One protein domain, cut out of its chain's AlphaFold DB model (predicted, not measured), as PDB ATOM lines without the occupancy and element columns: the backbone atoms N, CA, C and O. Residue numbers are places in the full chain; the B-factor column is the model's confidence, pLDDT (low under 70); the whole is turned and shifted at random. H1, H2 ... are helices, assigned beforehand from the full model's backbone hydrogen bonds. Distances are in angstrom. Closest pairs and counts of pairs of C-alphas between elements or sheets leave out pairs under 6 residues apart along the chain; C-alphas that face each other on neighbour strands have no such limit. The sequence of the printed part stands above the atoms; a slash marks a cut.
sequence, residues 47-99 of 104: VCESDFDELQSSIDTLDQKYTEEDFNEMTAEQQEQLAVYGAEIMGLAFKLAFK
ATOM      1  N   VAL A  47     176.023 190.109 122.828       85.75
ATOM      2  CA  VAL A  47     174.554 190.169 122.905       85.75
ATOM      3  C   VAL A  47     174.160 191.640 122.879       85.75
ATOM      4  O   VAL A  47     174.755 192.419 123.616       85.75
ATOM      5  N   CYS A  48     173.207 192.043 122.045       86.62
ATOM      6  CA  CYS A  48     172.773 193.444 122.016       86.62
ATOM      7  C   CYS A  48     171.946 193.791 123.261       86.62
ATOM      8  O   CYS A  48     171.307 192.910 123.842       86.62
ATOM      9  N   GLU A  49     171.931 195.062 123.671       83.19
ATOM     10  CA  GLU A  49     171.116 195.503 124.816       83.19
ATOM     11  C   GLU A  49     169.626 195.217 124.551       83.19
ATOM     12  O   GLU A  49     168.918 194.722 125.421       83.19
ATOM     13  N   SER A  50     169.201 195.356 123.293       84.69
ATOM     14  CA  SER A  50     167.870 194.982 122.796       84.69
ATOM     15  C   SER A  50     167.506 193.491 122.967       84.69
ATOM     16  O   SER A  50     166.415 193.196 123.456       84.69
ATOM     17  N   ASP A  51     168.408 192.555 122.637       84.12
ATOM     18  CA  ASP A  51     168.209 191.106 122.864       84.12
ATOM     19  C   ASP A  51     168.055 190.790 124.371       84.12
ATOM     20  O   ASP A  51     167.342 189.864 124.765       84.12
ATOM     21  N   PHE A  52     168.767 191.534 125.226       82.38
ATOM     22  CA  PHE A  52     168.746 191.354 126.678       82.38
ATOM     23  C   PHE A  52     167.493 191.962 127.330       82.38
ATOM     24  O   PHE A  52     166.925 191.353 128.239       82.38
ATOM     25  N   ASP A  53     167.029 193.112 126.842       84.94
ATOM     26  CA  ASP A  53     165.783 193.751 127.273       84.94
ATOM     27  C   ASP A  53     164.550 192.905 126.911       84.94
ATOM     28  O   ASP A  53     163.628 192.782 127.719       84.94
ATOM     29  N   GLU A  54     164.534 192.268 125.731       84.69
ATOM     30  CA  GLU A  54     163.451 191.357 125.329       84.69
ATOM     31  C   GLU A  54     163.399 190.116 126.239       84.69
ATOM     32  O   GLU A  54     162.331 189.755 126.738       84.69
ATOM     33  N   LEU A  55     164.559 189.535 126.570       80.56
ATOM     34  CA  LEU A  55     164.673 188.477 127.578       80.56
ATOM     35  C   LEU A  55     164.176 188.939 128.964       80.56
ATOM     36  O   LEU A  55     163.442 188.206 129.629       80.56
ATOM     37  N   GLN A  56     164.565 190.136 129.417       80.06
ATOM     38  CA  GLN A  56     164.132 190.675 130.711       80.06
ATOM     39  C   GLN A  56     162.613 190.885 130.749       80.06
ATOM     40  O   GLN A  56     161.970 190.459 131.704       80.06
ATOM     41  N   SER A  57     162.030 191.449 129.690       80.19
ATOM     42  CA  SER A  57     160.579 191.611 129.541       80.19
ATOM     43  C   SER A  57     159.836 190.267 129.570       80.19
ATOM     44  O   SER A  57     158.754 190.164 130.157       80.19
ATOM     45  N   SER A  58     160.415 189.219 128.979       75.94
ATOM     46  CA  SER A  58     159.868 187.860 129.046       75.94
ATOM     47  C   SER A  58     159.878 187.321 130.478       75.94
ATOM     48  O   SER A  58     158.836 186.882 130.957       75.94
ATOM     49  N   ILE A  59     160.998 187.433 131.204       75.12
ATOM     50  CA  ILE A  59     161.116 186.999 132.611       75.12
ATOM     51  C   ILE A  59     160.158 187.783 133.527       75.12
ATOM     52  O   ILE A  59     159.434 187.169 134.312       75.12
ATOM     53  N   ASP A  60     160.078 189.108 133.384       77.38
ATOM     54  CA  ASP A  60     159.152 189.963 134.146       77.38
ATOM     55  C   ASP A  60     157.678 189.617 133.866       77.38
ATOM     56  O   ASP A  60     156.809 189.811 134.721       77.38
ATOM     57  N   THR A  61     157.371 189.089 132.677       73.75
ATOM     58  CA  THR A  61     156.033 188.579 132.342       73.75
ATOM     59  C   THR A  61     155.744 187.251 133.048       73.75
ATOM     60  O   THR A  61     154.593 186.999 133.404       73.75
ATOM     61  N   LEU A  62     156.757 186.414 133.309       68.75
ATOM     62  CA  LEU A  62     156.591 185.177 134.087       68.75
ATOM     63  C   LEU A  62     156.332 185.472 135.566       68.75
ATOM     64  O   LEU A  62     155.407 184.896 136.132       68.75
ATOM     65  N   ASP A  63     157.078 186.414 136.151       70.50
ATOM     66  CA  ASP A  63     156.905 186.886 137.538       70.50
ATOM     67  C   ASP A  63     155.513 187.512 137.772       70.50
ATOM     68  O   ASP A  63     154.926 187.388 138.841       70.50
ATOM     69  N   GLN A  64     154.929 188.137 136.741       72.50
ATOM     70  CA  GLN A  64     153.553 188.652 136.784       72.50
ATOM     71  C   GLN A  64     152.474 187.592 136.519       72.50
ATOM     72  O   GLN A  64     151.328 187.774 136.936       72.50
ATOM     73  N   LYS A  65     152.800 186.525 135.781       68.00
ATOM     74  CA  LYS A  65     151.855 185.463 135.402       68.00
ATOM     75  C   LYS A  65     151.674 184.427 136.511       68.00
ATOM     76  O   LYS A  65     150.594 183.847 136.600       68.00
ATOM     77  N   TYR A  66     152.709 184.191 137.312       69.94
ATOM     78  CA  TYR A  66     152.755 183.130 138.313       69.94
ATOM     79  C   TYR A  66     152.999 183.701 139.707       69.94
ATOM     80  O   TYR A  66     153.893 184.514 139.917       69.94
ATOM     81  N   THR A  67     152.182 183.279 140.664       66.19
ATOM     82  CA  THR A  67     152.159 183.816 142.026       66.19
ATOM     83  C   THR A  67     152.841 182.880 143.016       66.19
ATOM     84  O   THR A  67     153.021 181.692 142.759       66.19
ATOM     85  N   GLU A  68     153.170 183.394 144.205       65.81
ATOM     86  CA  GLU A  68     153.701 182.581 145.309       65.81
ATOM     87  C   GLU A  68     152.761 181.412 145.686       65.81
ATOM     88  O   GLU A  68     153.234 180.367 146.123       65.81
ATOM     89  N   GLU A  69     151.443 181.530 145.467       66.25
ATOM     90  CA  GLU A  69     150.499 180.416 145.655       66.25
ATOM     91  C   GLU A  69     150.717 179.297 144.620       66.25
ATOM     92  O   GLU A  69     150.783 178.132 145.009       66.25
ATOM     93  N   ASP A  70     150.952 179.622 143.342       69.12
ATOM     94  CA  ASP A  70     151.215 178.622 142.295       69.12
ATOM     95  C   ASP A  70     152.494 177.805 142.571       69.12
ATOM     96  O   ASP A  70     152.543 176.607 142.284       69.12
ATOM     97  N   PHE A  71     153.521 178.433 143.158       65.69
ATOM     98  CA  PHE A  71     154.771 177.775 143.567       65.69
ATOM     99  C   PHE A  71     154.618 176.916 144.836       65.69
ATOM    100  O   PHE A  71     155.252 175.862 144.960       65.69
ATOM    101  N   ASN A  72     153.751 177.335 145.764       65.38
ATOM    102  CA  ASN A  72     153.428 176.587 146.983       65.38
ATOM    103  C   ASN A  72     152.555 175.348 146.726       65.38
ATOM    104  O   ASN A  72     152.506 174.467 147.576       65.38
ATOM    105  N   GLU A  73     151.891 175.254 145.572       70.00
ATOM    106  CA  GLU A  73     151.172 174.047 145.137       70.00
ATOM    107  C   GLU A  73     152.068 173.017 144.413       70.00
ATOM    108  O   GLU A  73     151.630 171.894 144.159       70.00
ATOM    109  N   MET A  74     153.318 173.364 144.075       73.06
ATOM    110  CA  MET A  74     154.223 172.476 143.329       73.06
ATOM    111  C   MET A  74     154.652 171.230 144.110       73.06
ATOM    112  O   MET A  74     154.846 171.244 145.326       73.06
ATOM    113  N   THR A  75     154.937 170.146 143.389       80.50
ATOM    114  CA  THR A  75     155.556 168.955 143.988       80.50
ATOM    115  C   THR A  75     157.009 169.197 144.389       80.50
ATOM    116  O   THR A  75     157.694 170.000 143.767       80.50
ATOM    117  N   ALA A  76     157.521 168.430 145.358       78.62
ATOM    118  CA  ALA A  76     158.942 168.459 145.716       78.62
ATOM    119  C   ALA A  76     159.878 168.194 144.513       78.62
ATOM    120  O   ALA A  76     160.967 168.755 144.451       78.62
ATOM    121  N   GLU A  77     159.442 167.389 143.538       78.81
ATOM    122  CA  GLU A  77     160.186 167.106 142.302       78.81
ATOM    123  C   GLU A  77     160.109 168.290 141.323       78.81
ATOM    124  O   GLU A  77     161.126 168.689 140.760       78.81
ATOM    125  N   GLN A  78     158.928 168.905 141.164       78.94
ATOM    126  CA  GLN A  78     158.761 170.141 140.383       78.94
ATOM    127  C   GLN A  78     159.583 171.295 140.987       78.94
ATOM    128  O   GLN A  78     160.159 172.105 140.272       78.94
ATOM    129  N   GLN A  79     159.682 171.345 142.311       76.44
ATOM    130  CA  GLN A  79     160.420 172.351 143.070       76.44
ATOM    131  C   GLN A  79     161.933 172.162 142.963       76.44
ATOM    132  O   GLN A  79     162.661 173.140 142.806       76.44
ATOM    133  N   GLU A  80     162.417 170.919 142.971       81.12
ATOM    134  CA  GLU A  80     163.814 170.619 142.650       81.12
ATOM    135  C   GLU A  80     164.148 171.043 141.210       81.12
ATOM    136  O   GLU A  80     165.163 171.705 140.988       81.12
ATOM    137  N   GLN A  81     163.264 170.769 140.241       82.12
ATOM    138  CA  GLN A  81     163.425 171.235 138.858       82.12
ATOM    139  C   GLN A  81     163.424 172.767 138.754       82.12
ATOM    140  O   GLN A  81     164.301 173.331 138.102       82.12
ATOM    141  N   LEU A  82     162.513 173.461 139.444       79.38
ATOM    142  CA  LEU A  82     162.482 174.924 139.459       79.38
ATOM    143  C   LEU A  82     163.747 175.518 140.094       79.38
ATOM    144  O   LEU A  82     164.291 176.495 139.583       79.38
ATOM    145  N   ALA A  83     164.262 174.913 141.167       79.06
ATOM    146  CA  ALA A  83     165.521 175.321 141.785       79.06
ATOM    147  C   ALA A  83     166.724 175.106 140.844       79.06
ATOM    148  O   ALA A  83     167.619 175.952 140.795       79.06
ATOM    149  N   VAL A  84     166.729 174.022 140.057       85.62
ATOM    150  CA  VAL A  84     167.720 173.789 138.993       85.62
ATOM    151  C   VAL A  84     167.612 174.860 137.903       85.62
ATOM    152  O   VAL A  84     168.620 175.496 137.595       85.62
ATOM    153  N   TYR A  85     166.416 175.129 137.370       82.31
ATOM    154  CA  TYR A  85     166.219 176.178 136.363       82.31
ATOM    155  C   TYR A  85     166.603 177.566 136.895       82.31
ATOM    156  O   TYR A  85     167.325 178.293 136.221       82.31
ATOM    157  N   GLY A  86     166.230 177.917 138.129       77.94
ATOM    158  CA  GLY A  86     166.622 179.177 138.771       77.94
ATOM    159  C   GLY A  86     168.139 179.320 138.953       77.94
ATOM    160  O   GLY A  86     168.697 180.397 138.724       77.94
ATOM    161  N   ALA A  87     168.837 178.233 139.301       81.81
ATOM    162  CA  ALA A  87     170.298 178.211 139.369       81.81
ATOM    163  C   ALA A  87     170.952 178.376 137.984       81.81
ATOM    164  O   ALA A  87     171.930 179.119 137.853       81.81
ATOM    165  N   GLU A  88     170.403 177.740 136.944       84.69
ATOM    166  CA  GLU A  88     170.865 177.928 135.566       84.69
ATOM    167  C   GLU A  88     170.614 179.358 135.067       84.69
ATOM    168  O   GLU A  88     171.543 179.974 134.545       84.69
ATOM    169  N   ILE A  89     169.423 179.925 135.295       83.06
ATOM    170  CA  ILE A  89     169.076 181.322 134.977       83.06
ATOM    171  C   ILE A  89     170.077 182.280 135.627       83.06
ATOM    172  O   ILE A  89     170.634 183.133 134.938       83.06
ATOM    173  N   MET A  90     170.386 182.122 136.919       79.12
ATOM    174  CA  MET A  90     171.382 182.966 137.596       79.12
ATOM    175  C   MET A  90     172.785 182.838 136.980       79.12
ATOM    176  O   MET A  90     173.461 183.849 136.769       79.12
ATOM    177  N   GLY A  91     173.227 181.619 136.653       82.81
ATOM    178  CA  GLY A  91     174.520 181.390 135.999       82.81
ATOM    179  C   GLY A  91     174.598 181.987 134.588       82.81
ATOM    180  O   GLY A  91     175.620 182.561 134.203       82.81
ATOM    181  N   LEU A  92     173.505 181.896 133.828       85.12
ATOM    182  CA  LEU A  92     173.384 182.450 132.482       85.12
ATOM    183  C   LEU A  92     173.293 183.977 132.509       85.12
ATOM    184  O   LEU A  92     174.026 184.621 131.764       85.12
ATOM    185  N   ALA A  93     172.497 184.562 133.405       81.50
ATOM    186  CA  ALA A  93     172.411 186.009 133.610       81.50
ATOM    187  C   ALA A  93     173.781 186.610 133.961       81.50
ATOM    188  O   ALA A  93     174.187 187.613 133.374       81.50
ATOM    189  N   PHE A  94     174.540 185.960 134.851       83.44
ATOM    190  CA  PHE A  94     175.905 186.383 135.168       83.44
ATOM    191  C   PHE A  94     176.823 186.328 133.940       83.44
ATOM    192  O   PHE A  94     177.595 187.253 133.715       83.44
ATOM    193  N   LYS A  95     176.727 185.280 133.111       85.00
ATOM    194  CA  LYS A  95     177.511 185.156 131.870       85.00
ATOM    195  C   LYS A  95     177.107 186.190 130.809       85.00
ATOM    196  O   LYS A  95     177.980 186.700 130.109       85.00
ATOM    197  N   LEU A  96     175.815 186.504 130.701       84.44
ATOM    198  CA  LEU A  96     175.267 187.523 129.801       84.44
ATOM    199  C   LEU A  96     175.741 188.927 130.189       84.44
ATOM    200  O   LEU A  96     176.143 189.682 129.313       84.44
ATOM    201  N   ALA A  97     175.807 189.251 131.482       82.62
ATOM    202  CA  ALA A  97     176.211 190.575 131.967       82.62
ATOM    203  C   ALA A  97     177.625 191.035 131.528       82.62
ATOM    204  O   ALA A  97     177.908 192.229 131.562       82.62
ATOM    205  N   PHE A  98     178.507 190.121 131.101       82.62
ATOM    206  CA  PHE A  98     179.828 190.445 130.524       82.62
ATOM    207  C   PHE A  98     179.867 190.420 128.986       82.62
ATOM    208  O   PHE A  98     180.919 190.674 128.404       82.62
ATOM    209  N   LYS A  99     178.750 190.065 128.344       84.81
ATOM    210  CA  LYS A  99     178.577 189.932 126.890       84.81
ATOM    211  C   LYS A  99     177.576 190.921 126.296       84.81
ATOM    212  O   LYS A  99     177.560 191.067 125.077       84.81
TER     213      LYS A  99
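AT A GLANCE: This is residues 47 to 99 of the 104 residues of an uncharacterized protein of Pseudidiomarina sediminum (UniProt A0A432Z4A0). The longest helix, H3, makes one long side of a flat, open frame, H1 makes the other long side, and the short helix H2 sits at the end where the chain turns from one to the other. The frame is loosely formed: its middle is empty, no two helices touch, and at the other end the first and last printed residues come near each other. The printed part has 53 residues, with three named helices in the order H1, H2, H3 and no named strand; the class is all helix. The whole is loose, with a radius of gyration of the C-alphas of 13.3 A, and spans 37 by 21 by 10 A.

IN THESE COORDINATES: Find C-alpha 76 at (158.942, 168.459, 145.716); from there H3, residues 76 to 96, runs 29.7 A to C-alpha 96 at (175.267, 187.523, 129.801). Go back to C-alpha 49 at (171.116, 195.503, 124.816), where H1, residues 49 to 65, begins its 24.2 A. Between these two lies H2, residues 68 to 72, 6.2 A long.

HOW THE PARTS SIT: Start from H3 and look across to H1: the two are apart, but only just, with their closest C-alphas 8.2 A apart. H3 and H2 are close but not clearly touching; their closest C-alphas, those of Phe 71 and Gln 79, are 7.8 A apart. H1 and H2 are apart. Residues 57 to 70, of which 57 to 65 belong to H1 and 68 to 70 to H2, stand free, and so do residues 83 to 92 of H3. In H1, H2 and H3 every O i to N i+4 pair is within hydrogen-bond range.

THE WHOLE: Look at Cys 48 and Thr 75 for the two C-alphas farthest apart, at 37.1 A. The C-alphas of Val 47 and Lys 99, the first and last printed residues, are 5.7 A apart. The printed part has no cut, and the links H1 to H2 and H2 to H3 are both tight. In the B-factor column the mean pLDDT of the printed part is 78.3; residue 62 and residues 65 to 72 are under 70.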